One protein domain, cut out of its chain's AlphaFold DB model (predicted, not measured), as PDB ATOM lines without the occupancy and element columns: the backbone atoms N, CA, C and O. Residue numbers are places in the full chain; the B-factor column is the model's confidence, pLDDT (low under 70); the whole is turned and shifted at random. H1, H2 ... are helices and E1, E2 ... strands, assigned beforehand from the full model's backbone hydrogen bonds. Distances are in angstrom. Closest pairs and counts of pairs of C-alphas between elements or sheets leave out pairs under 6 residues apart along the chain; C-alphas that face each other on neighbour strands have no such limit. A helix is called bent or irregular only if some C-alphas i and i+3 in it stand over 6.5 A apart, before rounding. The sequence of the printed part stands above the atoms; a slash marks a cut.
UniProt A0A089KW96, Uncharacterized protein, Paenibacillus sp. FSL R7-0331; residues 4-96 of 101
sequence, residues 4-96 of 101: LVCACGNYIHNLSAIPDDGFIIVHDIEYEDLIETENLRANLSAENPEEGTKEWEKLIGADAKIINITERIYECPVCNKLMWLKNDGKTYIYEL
ATOM      1  N   LEU A   4      13.899  28.523 -28.292       84.38
ATOM      2  CA  LEU A   4      14.510  29.816 -28.598       84.38
ATOM      3  C   LEU A   4      14.773  30.571 -27.300       84.38
ATOM      4  O   LEU A   4      13.848  30.911 -26.566       84.38
ATOM      5  N   VAL A   5      16.047  30.811 -27.006       88.50
ATOM      6  CA  VAL A   5      16.464  31.553 -25.813       88.50
ATOM      7  C   VAL A   5      16.507  33.038 -26.152       88.50
ATOM      8  O   VAL A   5      17.135  33.431 -27.136       88.50
ATOM      9  N   CYS A   6      15.869  33.870 -25.331       90.19
ATOM     10  CA  CYS A   6      15.976  35.314 -25.490       90.19
ATOM     11  C   CYS A   6      17.388  35.808 -25.144       90.19
ATOM     12  O   CYS A   6      18.021  35.298 -24.222       90.19
ATOM     13  N   ALA A   7      17.856  36.871 -25.805       89.31
ATOM     14  CA  ALA A   7      19.142  37.505 -25.495       89.31
ATOM     15  C   ALA A   7      19.280  37.995 -24.042       89.31
ATOM     16  O   ALA A   7      20.401  38.162 -23.572       89.31
ATOM     17  N   CYS A   8      18.180  38.221 -23.313       90.69
ATOM     18  CA  CYS A   8      18.255  38.559 -21.889       90.69
ATOM     19  C   CYS A   8      18.601  37.359 -20.991       90.69
ATOM     20  O   CYS A   8      18.862  37.554 -19.809       90.69
ATOM     21  N   GLY A   9      18.544  36.129 -21.514       91.00
ATOM     22  CA  GLY A   9      18.784  34.889 -20.772       91.00
ATOM     23  C   GLY A   9      17.666  34.474 -19.804       91.00
ATOM     24  O   GLY A   9      17.683  33.351 -19.314       91.00
ATOM     25  N   ASN A  10      16.676  35.338 -19.562       92.50
ATOM     26  CA  ASN A  10      15.637  35.136 -18.546       92.50
ATOM     27  C   ASN A  10      14.334  34.521 -19.086       92.50
ATOM     28  O   ASN A  10      13.391  34.333 -18.320       92.50
ATOM     29  N   TYR A  11      14.248  34.232 -20.389       88.44
ATOM     30  CA  TYR A  11      13.064  33.627 -21.003       88.44
ATOM     31  C   TYR A  11      13.433  32.678 -22.147       88.44
ATOM     32  O   TYR A  11      14.373  32.940 -22.905       88.44
ATOM     33  N   ILE A  12      12.682  31.580 -22.271       87.94
ATOM     34  CA  ILE A  12      12.867  30.552 -23.299       87.94
ATOM     35  C   ILE A  12      11.508  30.244 -23.933       87.94
ATOM     36  O   ILE A  12      10.610  29.764 -23.245       87.94
ATOM     37  N   HIS A  13      11.384  30.461 -25.242       82.94
ATOM     38  CA  HIS A  13      10.209  30.057 -26.013       82.94
ATOM     39  C   HIS A  13      10.264  28.559 -26.321       82.94
ATOM     40  O   HIS A  13      11.328  28.016 -26.657       82.94
ATOM     41  N   ASN A  14       9.118  27.892 -26.203       81.19
ATOM     42  CA  ASN A  14       8.975  26.475 -26.496       81.19
ATOM     43  C   ASN A  14       8.483  26.281 -27.930       81.19
ATOM     44  O   ASN A  14       7.281  26.324 -28.152       81.19
ATOM     45  N   LEU A  15       9.402  25.969 -28.848       75.06
ATOM     46  CA  LEU A  15       9.132  25.931 -30.287       75.06
ATOM     47  C   LEU A  15       8.342  24.684 -30.756       75.06
ATOM     48  O   LEU A  15       8.579  24.145 -31.842       75.06
ATOM     49  N   SER A  16       7.520  24.097 -29.887       67.50
ATOM     50  CA  SER A  16       6.721  22.912 -30.203       67.50
ATOM     51  C   SER A  16       5.433  23.300 -30.911       67.50
ATOM     52  O   SER A  16       4.800  24.274 -30.525       67.50
ATOM     53  N   ALA A  17       5.005  22.494 -31.886       58.72
ATOM     54  CA  ALA A  17       3.793  22.740 -32.659       58.72
ATOM     55  C   ALA A  17       2.548  22.881 -31.762       58.72
ATOM     56  O   ALA A  17       1.986  21.889 -31.313       58.72
ATOM     57  N   ILE A  18       2.135  24.139 -31.586       53.16
ATOM     58  CA  ILE A  18       0.869  24.640 -31.040       53.16
ATOM     59  C   ILE A  18       0.592  24.320 -29.549       53.16
ATOM     60  O   ILE A  18       0.619  23.161 -29.137       53.16
ATOM     61  N   PRO A  19       0.193  25.328 -28.745       50.03
ATOM     62  CA  PRO A  19       0.258  26.760 -29.023       50.03
ATOM     63  C   PRO A  19       1.669  27.254 -28.696       50.03
ATOM     64  O   PRO A  19       2.132  27.173 -27.562       50.03
ATOM     65  N   ASP A  20       2.362  27.702 -29.733       57.78
ATOM     66  CA  ASP A  20       3.683  28.312 -29.664       57.78
ATOM     67  C   ASP A  20       3.436  29.822 -29.772       57.78
ATOM     68  O   ASP A  20       2.838  30.255 -30.757       57.78
ATOM     69  N   ASP A  21       3.797  30.607 -28.753       64.06
ATOM     70  CA  ASP A  21       3.432  32.032 -28.582       64.06
ATOM     71  C   ASP A  21       4.104  32.990 -29.602       64.06
ATOM     72  O   ASP A  21       4.374  34.156 -29.308       64.06
ATOM     73  N   GLY A  22       4.456  32.499 -30.792       73.56
ATOM     74  CA  GLY A  22       5.033  33.279 -31.881       73.56
ATOM     75  C   GLY A  22       3.979  33.744 -32.885       73.56
ATOM     76  O   GLY A  22       3.097  32.987 -33.286       73.56
ATOM     77  N   PHE A  23       4.111  34.979 -33.358       86.50
ATOM     78  CA  PHE A  23       3.339  35.495 -34.483       86.50
ATOM     79  C   PHE A  23       3.903  34.940 -35.789       86.50
ATOM     80  O   PHE A  23       5.095  35.096 -36.062       86.50
ATOM     81  N   ILE A  24       3.048  34.316 -36.599       89.25
ATOM     82  CA  ILE A  24       3.391  33.940 -37.972       89.25
ATOM     83  C   ILE A  24       3.444  35.211 -38.814       89.25
ATOM     84  O   ILE A  24       2.523  36.027 -38.778       89.25
ATOM     85  N   ILE A  25       4.524  35.361 -39.574       91.94
ATOM     86  CA  ILE A  25       4.732  36.468 -40.502       91.94
ATOM     87  C   ILE A  25       4.866  35.912 -41.905       91.94
ATOM     88  O   ILE A  25       5.473  34.865 -42.111       91.94
ATOM     89  N   VAL A  26       4.312  36.648 -42.852       93.88
ATOM     90  CA  VAL A  26       4.407  36.408 -44.285       93.88
ATOM     91  C   VAL A  26       4.659  37.753 -44.952       93.88
ATOM     92  O   VAL A  26       4.107  38.770 -44.522       93.88
ATOM     93  N   HIS A  27       5.533  37.788 -45.953       91.50
ATOM     94  CA  HIS A  27       5.723  38.997 -46.742       91.50
ATOM     95  C   HIS A  27       4.501  39.233 -47.629       91.50
ATOM     96  O   HIS A  27       3.986  38.293 -48.225       91.50
ATOM     97  N   ASP A  28       4.071  40.488 -47.783       95.00
ATOM     98  CA  ASP A  28       2.879  40.825 -48.580       95.00
ATOM     99  C   ASP A  28       2.910  40.230 -49.996       95.00
ATOM    100  O   ASP A  28       1.897  39.734 -50.480       95.00
ATOM    101  N   ILE A  29       4.083  40.223 -50.644       95.81
ATOM    102  CA  ILE A  29       4.256  39.657 -51.993       95.81
ATOM    103  C   ILE A  29       4.032  38.136 -52.048       95.81
ATOM    104  O   ILE A  29       3.746  37.599 -53.111       95.81
ATOM    105  N   GLU A  30       4.148  37.445 -50.916       95.94
ATOM    106  CA  GLU A  30       3.982  35.994 -50.783       95.94
ATOM    107  C   GLU A  30       2.609  35.625 -50.197       95.94
ATOM    108  O   GLU A  30       2.304  34.444 -50.033       95.94
ATOM    109  N   TYR A  31       1.771  36.614 -49.864       94.69
ATOM    110  CA  TYR A  31       0.508  36.372 -49.169       94.69
ATOM    111  C   TYR A  31      -0.490  35.578 -50.017       94.69
ATOM    112  O   TYR A  31      -1.085  34.620 -49.523       94.69
ATOM    113  N   GLU A  32      -0.657  35.932 -51.293       97.19
ATOM    114  CA  GLU A  32      -1.539  35.189 -52.206       97.19
ATOM    115  C   GLU A  32      -1.066  33.736 -52.356       97.19
ATOM    116  O   GLU A  32      -1.847  32.799 -52.180       97.19
ATOM    117  N   ASP A  33       0.242  33.553 -52.540       96.69
ATOM    118  CA  ASP A  33       0.902  32.252 -52.605       96.69
ATOM    119  C   ASP A  33       0.675  31.403 -51.343       96.69
ATOM    120  O   ASP A  33       0.463  30.188 -51.447       96.69
ATOM    121  N   LEU A  34       0.700  32.014 -50.152       96.06
ATOM    122  CA  LEU A  34       0.391  31.344 -48.887       96.06
ATOM    123  C   LEU A  34      -1.052  30.844 -48.866       96.06
ATOM    124  O   LEU A  34      -1.281  29.680 -48.542       96.06
ATOM    125  N   ILE A  35      -2.013  31.692 -49.234       97.19
ATOM    126  CA  ILE A  35      -3.436  31.335 -49.218       97.19
ATOM    127  C   ILE A  35      -3.733  30.194 -50.194       97.19
ATOM    128  O   ILE A  35      -4.424  29.238 -49.834       97.19
ATOM    129  N   GLU A  36      -3.193  30.246 -51.410       97.62
ATOM    130  CA  GLU A  36      -3.351  29.160 -52.383       97.62
ATOM    131  C   GLU A  36      -2.760  27.842 -51.870       97.62
ATOM    132  O   GLU A  36      -3.381  26.781 -51.993       97.62
ATOM    133  N   THR A  37      -1.584  27.911 -51.242       97.44
ATOM    134  CA  THR A  37      -0.889  26.735 -50.706       97.44
ATOM    135  C   THR A  37      -1.626  26.136 -49.506       97.44
ATOM    136  O   THR A  37      -1.771  24.916 -49.437       97.44
ATOM    137  N   GLU A  38      -2.144  26.958 -48.592       96.38
ATOM    138  CA  GLU A  38      -2.963  26.505 -47.458       96.38
ATOM    139  C   GLU A  38      -4.272  25.861 -47.923       96.38
ATOM    140  O   GLU A  38      -4.650  24.806 -47.416       96.38
ATOM    141  N   ASN A  39      -4.935  26.427 -48.937       97.38
ATOM    142  CA  ASN A  39      -6.138  25.826 -49.518       97.38
ATOM    143  C   ASN A  39      -5.839  24.457 -50.147       97.38
ATOM    144  O   ASN A  39      -6.579  23.495 -49.926       97.38
ATOM    145  N   LEU A  40      -4.740  24.345 -50.901       96.75
ATOM    146  CA  LEU A  40      -4.284  23.068 -51.452       96.75
ATOM    147  C   LEU A  40      -3.994  22.053 -50.339       96.75
ATOM    148  O   LEU A  40      -4.478  20.923 -50.402       96.75
ATOM    149  N   ARG A  41      -3.239  22.465 -49.313       96.69
ATOM    150  CA  ARG A  41      -2.893  21.630 -48.157       96.69
ATOM    151  C   ARG A  41      -4.142  21.137 -47.432       96.69
ATOM    152  O   ARG A  41      -4.233  19.951 -47.132       96.69
ATOM    153  N   ALA A  42      -5.106  22.018 -47.174       96.38
ATOM    154  CA  ALA A  42      -6.348  21.679 -46.488       96.38
ATOM    155  C   ALA A  42      -7.175  20.652 -47.275       96.38
ATOM    156  O   ALA A  42      -7.637  19.670 -46.694       96.38
ATOM    157  N   ASN A  43      -7.308  20.837 -48.593       96.50
ATOM    158  CA  ASN A  43      -8.023  19.897 -49.459       96.50
ATOM    159  C   ASN A  43      -7.350  18.517 -49.472       96.50
ATOM    160  O   ASN A  43      -8.007  17.515 -49.209       96.50
ATOM    161  N   LEU A  44      -6.031  18.465 -49.692       96.06
ATOM    162  CA  LEU A  44      -5.274  17.208 -49.694       96.06
ATOM    163  C   LEU A  44      -5.298  16.524 -48.324       96.06
ATOM    164  O   LEU A  44      -5.487  15.317 -48.235       96.06
ATOM    165  N   SER A  45      -5.150  17.281 -47.236       94.06
ATOM    166  CA  SER A  45      -5.198  16.715 -45.887       94.06
ATOM    167  C   SER A  45      -6.567  16.115 -45.561       94.06
ATOM    168  O   SER A  45      -6.627  15.150 -44.802       94.06
ATOM    169  N   ALA A  46      -7.656  16.664 -46.109       95.81
ATOM    170  CA  ALA A  46      -8.999  16.119 -45.926       95.81
ATOM    171  C   ALA A  46      -9.203  14.787 -46.668       95.81
ATOM    172  O   ALA A  46      -9.982  13.949 -46.213       95.81
ATOM    173  N   GLU A  47      -8.487  14.571 -47.773       94.31
ATOM    174  CA  GLU A  47      -8.480  13.303 -48.513       94.31
ATOM    175  C   GLU A  47      -7.692  12.199 -47.788       94.31
ATOM    176  O   GLU A  47      -7.910  11.020 -48.059       94.31
ATOM    177  N   ASN A  48      -6.821  12.573 -46.841       94.38
ATOM    178  CA  ASN A  48      -5.954  11.675 -46.074       94.38
ATOM    179  C   ASN A  48      -5.181  10.678 -46.972       94.38
ATOM    180  O   ASN A  48      -5.357   9.462 -46.842       94.38
ATOM    181  N   PRO A  49      -4.358  11.183 -47.913       95.31
ATOM    182  CA  PRO A  49      -3.688  10.359 -48.908       95.31
ATOM    183  C   PRO A  49      -2.683   9.396 -48.271       95.31
ATOM    184  O   PRO A  49      -1.980   9.738 -47.318       95.31
ATOM    185  N   GLU A  50      -2.582   8.195 -48.838       96.19
ATOM    186  CA  GLU A  50      -1.604   7.197 -48.405       96.19
ATOM    187  C   GLU A  50      -0.170   7.646 -48.716       96.19
ATOM    188  O   GLU A  50       0.101   8.273 -49.746       96.19
ATOM    189  N   GLU A  51       0.763   7.294 -47.831       96.19
ATOM    190  CA  GLU A  51       2.185   7.608 -47.975       96.19
ATOM    191  C   GLU A  51       2.750   7.082 -49.306       96.19
ATOM    192  O   GLU A  51       2.503   5.946 -49.708       96.19
ATOM    193  N   GLY A  52       3.509   7.930 -50.007       93.94
ATOM    194  CA  GLY A  52       4.105   7.602 -51.308       93.94
ATOM    195  C   GLY A  52       3.175   7.757 -52.519       93.94
ATOM    196  O   GLY A  52       3.603   7.513 -53.647       93.94
ATOM    197  N   THR A  53       1.920   8.178 -52.330       96.69
ATOM    198  CA  THR A  53       1.055   8.611 -53.441       96.69
ATOM    199  C   THR A  53       1.444  10.004 -53.948       96.69
ATOM    200  O   THR A  53       2.099  10.782 -53.251       96.69
ATOM    201  N   LYS A  54       1.001  10.366 -55.159       96.62
ATOM    202  CA  LYS A  54       1.241  11.710 -55.719       96.62
ATOM    203  C   LYS A  54       0.581  12.801 -54.878       96.62
ATOM    204  O   LYS A  54       1.096  13.910 -54.776       96.62
ATOM    205  N   GLU A  55      -0.581  12.508 -54.317       96.94
ATOM    206  CA  GLU A  55      -1.347  13.394 -53.446       96.94
ATOM    207  C   GLU A  55      -0.610  13.612 -52.121       96.94
ATOM    208  O   GLU A  55      -0.505  14.749 -51.664       96.94
ATOM    209  N   TRP A  56      -0.007  12.557 -51.563       96.50
ATOM    210  CA  TRP A  56       0.864  12.665 -50.395       96.50
ATOM    211  C   TRP A  56       2.117  13.499 -50.685       96.50
ATOM    212  O   TRP A  56       2.440  14.404 -49.919       96.50
ATOM    213  N   GLU A  57       2.781  13.292 -51.825       97.19
ATOM    214  CA  GLU A  57       3.932  14.117 -52.228       97.19
ATOM    215  C   GLU A  57       3.557  15.600 -52.373       97.19
ATOM    216  O   GLU A  57       4.308  16.479 -51.943       97.19
ATOM    217  N   LYS A  58       2.378  15.899 -52.938       96.88
ATOM    218  CA  LYS A  58       1.858  17.272 -53.023       96.88
ATOM    219  C   LYS A  58       1.569  17.863 -51.647       96.88
ATOM    220  O   LYS A  58       1.838  19.045 -51.451       96.88
ATOM    221  N   LEU A  59       1.037  17.071 -50.716       96.81
ATOM    222  CA  LEU A  59       0.760  17.512 -49.349       96.81
ATOM    223  C   LEU A  59       2.060  17.914 -48.640       96.81
ATOM    224  O   LEU A  59       2.162  19.036 -48.150       96.81
ATOM    225  N   ILE A  60       3.086  17.058 -48.700       96.50
ATOM    226  CA  ILE A  60       4.422  17.357 -48.162       96.50
ATOM    227  C   ILE A  60       5.039  18.584 -48.850       96.50
ATOM    228  O   ILE A  60       5.664  19.423 -48.200       96.50
ATOM    229  N   GLY A  61       4.851  18.721 -50.165       96.81
ATOM    230  CA  GLY A  61       5.291  19.899 -50.912       96.81
ATOM    231  C   GLY A  61       4.607  21.191 -50.456       96.81
ATOM    232  O   GLY A  61       5.271  22.221 -50.331       96.81
ATOM    233  N   ALA A  62       3.303  21.143 -50.172       96.44
ATOM    234  CA  ALA A  62       2.548  22.279 -49.651       96.44
ATOM    235  C   ALA A  62       3.016  22.665 -48.238       96.44
ATOM    236  O   ALA A  62       3.271  23.844 -47.991       96.44
ATOM    237  N   ASP A  63       3.230  21.684 -47.354       94.19
ATOM    238  CA  ASP A  63       3.814  21.903 -46.022       94.19
ATOM    239  C   ASP A  63       5.184  22.588 -46.113       94.19
ATOM    240  O   ASP A  63       5.437  23.600 -45.456       94.19
ATOM    241  N   ALA A  64       6.068  22.076 -46.974       93.81
ATOM    242  CA  ALA A  64       7.392  22.652 -47.182       93.81
ATOM    243  C   ALA A  64       7.318  24.086 -47.732       93.81
ATOM    244  O   ALA A  64       8.092  24.948 -47.313       93.81
ATOM    245  N   LYS A  65       6.382  24.365 -48.648       95.38
ATOM    246  CA  LYS A  65       6.182  25.715 -49.188       95.38
ATOM    247  C   LYS A  65       5.700  26.681 -48.102       95.38
ATOM    248  O   LYS A  65       6.285  27.752 -47.984       95.38
ATOM    249  N   ILE A  66       4.734  26.293 -47.266       93.75
ATOM    250  CA  ILE A  66       4.269  27.114 -46.132       93.75
ATOM    251  C   ILE A  66       5.419  27.415 -45.166       93.75
ATOM    252  O   ILE A  66       5.600  28.562 -44.763       93.75
ATOM    253  N   ILE A  67       6.247  26.422 -44.833       89.81
ATOM    254  CA  ILE A  67       7.422  26.624 -43.968       89.81
ATOM    255  C   ILE A  67       8.410  27.627 -44.583       89.81
ATOM    256  O   ILE A  67       9.013  28.410 -43.857       89.81
ATOM    257  N   ASN A  68       8.572  27.620 -45.907       91.44
ATOM    258  CA  ASN A  68       9.516  28.500 -46.593       91.44
ATOM    259  C   ASN A  68       9.011  29.936 -46.773       91.44
ATOM    260  O   ASN A  68       9.836  30.837 -46.827       91.44
ATOM    261  N   ILE A  69       7.702  30.169 -46.863       93.81
ATOM    262  CA  ILE A  69       7.131  31.525 -47.019       93.81
ATOM    263  C   ILE A  69       6.736  32.166 -45.683       93.81
ATOM    264  O   ILE A  69       6.398  33.346 -45.632       93.81
ATOM    265  N   THR A  70       6.741  31.388 -44.597       92.56
ATOM    266  CA  THR A  70       6.405  31.883 -43.264       92.56
ATOM    267  C   THR A  70       7.636  32.022 -42.381       92.56
ATOM    268  O   THR A  70       8.565  31.219 -42.387       92.56
ATOM    269  N   GLU A  71       7.618  33.062 -41.563       92.56
ATOM    270  CA  GLU A  71       8.611  33.337 -40.535       92.56
ATOM    271  C   GLU A  71       7.899  33.509 -39.191       92.56
ATOM    272  O   GLU A  71       6.666  33.520 -39.123       92.56
ATOM    273  N   ARG A  72       8.653  33.620 -38.093       90.75
ATOM    274  CA  ARG A  72       8.058  33.788 -36.760       90.75
ATOM    275  C   ARG A  72       8.682  34.947 -36.005       90.75
ATOM    276  O   ARG A  72       9.905  35.052 -35.942       90.75
ATOM    277  N   ILE A  73       7.852  35.780 -35.383       91.50
ATOM    278  CA  ILE A  73       8.295  36.754 -34.383       91.50
ATOM    279  C   ILE A  73       7.815  36.336 -33.004       91.50
ATOM    280  O   ILE A  73       6.648  36.022 -32.804       91.50
ATOM    281  N   TYR A  74       8.730  36.395 -32.047       90.44
ATOM    282  CA  TYR A  74       8.468  36.151 -30.640       90.44
ATOM    283  C   TYR A  74       8.746  37.416 -29.841       90.44
ATOM    284  O   TYR A  74       9.769  38.071 -30.052       90.44
ATOM    285  N   GLU A  75       7.878  37.728 -28.889       90.12
ATOM    286  CA  GLU A  75       8.105  38.795 -27.920       90.12
ATOM    287  C   GLU A  75       8.547  38.201 -26.582       90.12
ATOM    288  O   GLU A  75       7.898  37.310 -26.037       90.12
ATOM    289  N   CYS A  76       9.657  38.693 -26.030       89.50
ATOM    290  CA  CYS A  76      10.078  38.300 -24.691       89.50
ATOM    291  C   CYS A  76       9.297  39.088 -23.625       89.50
ATOM    292  O   CYS A  76       9.560  40.284 -23.479       89.50
ATOM    293  N   PRO A  77       8.474  38.440 -22.778       88.19
ATOM    294  CA  PRO A  77       7.659  39.134 -21.775       88.19
ATOM    295  C   PRO A  77       8.476  39.738 -20.618       88.19
ATOM    296  O   PRO A  77       7.932  40.435 -19.767       88.19
ATOM    297  N   VAL A  78       9.781  39.447 -20.540       90.50
ATOM    298  CA  VAL A  78      10.671  39.931 -19.468       90.50
ATOM    299  C   VAL A  78      11.418  41.203 -19.868       90.50
ATOM    300  O   VAL A  78      11.747  42.022 -19.017       90.50
ATOM    301  N   CYS A  79      11.755  41.356 -21.149       90.94
ATOM    302  CA  CYS A  79      12.616  42.451 -21.611       90.94
ATOM    303  C   CYS A  79      12.123  43.142 -22.886       90.94
ATOM    304  O   CYS A  79      12.849  43.974 -23.428       90.94
ATOM    305  N   ASN A  80      10.936  42.763 -23.372       89.00
ATOM    306  CA  ASN A  80      10.230  43.328 -24.526       89.00
ATOM    307  C   ASN A  80      11.061  43.352 -25.822       89.00
ATOM    308  O   ASN A  80      10.852  44.171 -26.715       89.00
ATOM    309  N   LYS A  81      12.044  42.451 -25.929       90.88
ATOM    310  CA  LYS A  81      12.795  42.231 -27.167       90.88
ATOM    311  C   LYS A  81      11.963  41.389 -28.117       90.88
ATOM    312  O   LYS A  81      11.416  40.364 -27.706       90.88
ATOM    313  N   LEU A  82      11.955  41.784 -29.385       91.88
ATOM    314  CA  LEU A  82      11.415  40.972 -30.468       91.88
ATOM    315  C   LEU A  82      12.519  40.088 -31.040       91.88
ATOM    316  O   LEU A  82      13.609  40.567 -31.350       91.88
ATOM    317  N   MET A  83      12.229  38.803 -31.189       92.62
ATOM    318  CA  MET A  83      13.102  37.824 -31.826       92.62
ATOM    319  C   MET A  83      12.437  37.348 -33.106       92.62
ATOM    320  O   MET A  83      11.411  36.676 -33.064       92.62
ATOM    321  N   TRP A  84      13.027  37.699 -34.240       93.31
ATOM    322  CA  TRP A  84      12.553  37.307 -35.555       93.31
ATOM    323  C   TRP A  84      13.326  36.089 -36.041       93.31
ATOM    324  O   TRP A  84      14.486  36.205 -36.441       93.31
ATOM    325  N   LEU A  85      12.681  34.930 -35.980       91.19
ATOM    326  CA  LEU A  85      13.176  33.674 -36.519       91.19
ATOM    327  C   LEU A  85      12.813  33.576 -38.003       91.19
ATOM    328  O   LEU A  85      11.641  33.456 -38.365       91.19
ATOM    329  N   LYS A  86      13.842  33.619 -38.841       91.19
ATOM    330  CA  LYS A  86      13.767  33.431 -40.286       91.19
ATOM    331  C   LYS A  86      13.581  31.963 -40.648       91.19
ATOM    332  O   LYS A  86      13.975  31.071 -39.892       91.19
ATOM    333  N   ASN A  87      13.026  31.725 -41.832       86.94
ATOM    334  CA  ASN A  87      12.880  30.393 -42.426       86.94
ATOM    335  C   ASN A  87      14.227  29.647 -42.576       86.94
ATOM    336  O   ASN A  87      14.272  28.425 -42.457       86.94
ATOM    337  N   ASP A  88      15.340  30.371 -42.741       88.50
ATOM    338  CA  ASP A  88      16.706  29.832 -42.811       88.50
ATOM    339  C   ASP A  88      17.320  29.489 -41.436       88.50
ATOM    340  O   ASP A  88      18.477  29.073 -41.346       88.50
ATOM    341  N   GLY A  89      16.555  29.668 -40.354       86.62
ATOM    342  CA  GLY A  89      16.962  29.392 -38.979       86.62
ATOM    343  C   GLY A  89      17.737  30.524 -38.302       86.62
ATOM    344  O   GLY A  89      18.053  30.414 -37.113       86.62
ATOM    345  N   LYS A  90      18.036  31.631 -38.995       91.44
ATOM    346  CA  LYS A  90      18.650  32.802 -38.354       91.44
ATOM    347  C   LYS A  90      17.646  33.516 -37.464       91.44
ATOM    348  O   LYS A  90      16.468  33.626 -37.783       91.44
ATOM    349  N   THR A  91      18.136  34.052 -36.349       92.56
ATOM    350  CA  THR A  91      17.338  34.891 -35.452       92.56
ATOM    351  C   THR A  91      17.906  36.301 -35.402       92.56
ATOM    352  O   THR A  91      19.088  36.486 -35.114       92.56
ATOM    353  N   TYR A  92      17.053  37.293 -35.639       93.62
ATOM    354  CA  TYR A  92      17.361  38.712 -35.468       93.62
ATOM    355  C   TYR A  92      16.678  39.239 -34.212       93.62
ATOM    356  O   TYR A  92      15.561  38.834 -33.900       93.62
ATOM    357  N   ILE A  93      17.345  40.127 -33.477       93.12
ATOM    358  CA  ILE A  93      16.862  40.622 -32.186       93.12
ATOM    359  C   ILE A  93      16.704  42.133 -32.264       93.12
ATOM    360  O   ILE A  93      17.654  42.839 -32.606       93.12
ATOM    361  N   TYR A  94      15.514  42.616 -31.923       91.06
ATOM    362  CA  TYR A  94      15.154  44.028 -31.958       91.06
ATOM    363  C   TYR A  94      14.721  44.497 -30.574       91.06
ATOM    364  O   TYR A  94      14.086  43.760 -29.817       91.06
ATOM    365  N   GLU A  95      15.052  45.743 -30.253       87.50
ATOM    366  CA  GLU A  95      14.537  46.418 -29.067       87.50
ATOM    367  C   GLU A  95      13.354  47.292 -29.468       87.50
ATOM    368  O   GLU A  95      13.491  48.180 -30.314       87.50
ATOM    369  N   LEU A  96      12.198  47.046 -28.854       79.94
ATOM    370  CA  LEU A  96      11.070  47.957 -28.952       79.94
ATOM    371  C   LEU A  96      11.422  49.226 -28.179       79.94
ATOM    372  O   LEU A  96      11.564  49.211 -26.959       79.94
TER     373      LEU A  96
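This is residues 4 to 96 of the 101 residues of an uncharacterized protein of Paenibacillus sp. FSL R7-0331 (UniProt A0A089KW96). A small, strongly twisted sheet of four strands, E2 to E5, makes a head at one end, and a long helical hairpin of H1 and H2 leads away from it to the other end, the two together making the long axis. Both helices join the head at one end of the hairpin, H1 coming from E2 and H2 passing straight into E3, while the first residues and the short strand E1 form a small loop of chain beside the strands. The printed part has 93 residues, with two named helices and five named strands in the order E1 E2 H1 H2 E3 E4 E5. The sheet has the order E2 - E3 - E4 - E5 and is antiparallel throughout; the class is mixed, helices and strands. The whole is loose, with a radius of gyration of the C-alphas of 16.1 A, and elongated, spanning 47 by 27 by 19 A.

In the sheet, E3 is the longest strand, residues 70 to 75, 16.9 A from first to last C-alpha. E4 is residues 81 to 85, 12.7 A, and E5 is residues 91 to 95, 13.5 A, ending at C-alpha 95 at (14.537, 46.418, -29.067). E2 is residues 23 to 26, 9.9 A. H1, the longest helix, is residues 28 to 47, 29.8 A, from C-alpha 28 at (2.879, 40.825, -48.580) to C-alpha 47 at (-8.480, 13.303, -48.513). It is irregular: C-alphas 29 and 32 are 7.3 A apart. H2 is residues 54 to 69, 22.4 A. E1 is residues 12 to 14, 6.5 A, beginning at C-alpha 12 at (12.867, 30.552, -23.299).

In the sheet, E2 and E5 are edge strands, and E3 and E4 are inner strands. E3, E4 and E5 form a meander, each strand the antiparallel neighbour of the one before. E3 and E4 are a hairpin, at 160 degrees between their directions, with N 74 and O 83 2.9 A apart, within hydrogen-bond range. E4 and E5 are a hairpin too, at 159 degrees, with N 84 and O 92 at 2.8 A. E2 and E3 are antiparallel at 146 degrees, with N 23 and O 73 at 2.8 A and N 71 and O 25 at 2.9 A. From edge to edge the strands' lines turn by 68 degrees. H1 only grazes the sheet, with its residues 30 to 34. H2 is not on the sheet, but only just, with 4 pairs of C-alphas within 10 A. H1 and H2 are a helical hairpin: they touch, with the closest C-alphas, those of Arg 41 and Leu 59, 5.6 A apart, and run opposite ways at a shallow tilt of 30 degrees. In H2 every O i to N i+4 pair is within hydrogen-bond range; in H1 14 of 16 are. E1 pairs with no named strand, but residues 4 to 5 pair antiparallel with its residues 12 to 13. The closest C-alphas of E1 and E3 are those of His 13 and Tyr 74, 7.8 A apart. E1 is apart from E2, E4, E5, H1 and H2.

The two C-alphas farthest apart are those of Thr 53 and Cys 79, 47.9 A. The first and last printed C-alphas, of Leu 4 and Leu 96, are 18.5 A apart. The printed part has no cut. The links E1 to E2 and H1 to H2 are short; the other four links are tight. The mean pLDDT of the printed part is 90.1, and residues 16 to 21, between E1 and E2, are under 70.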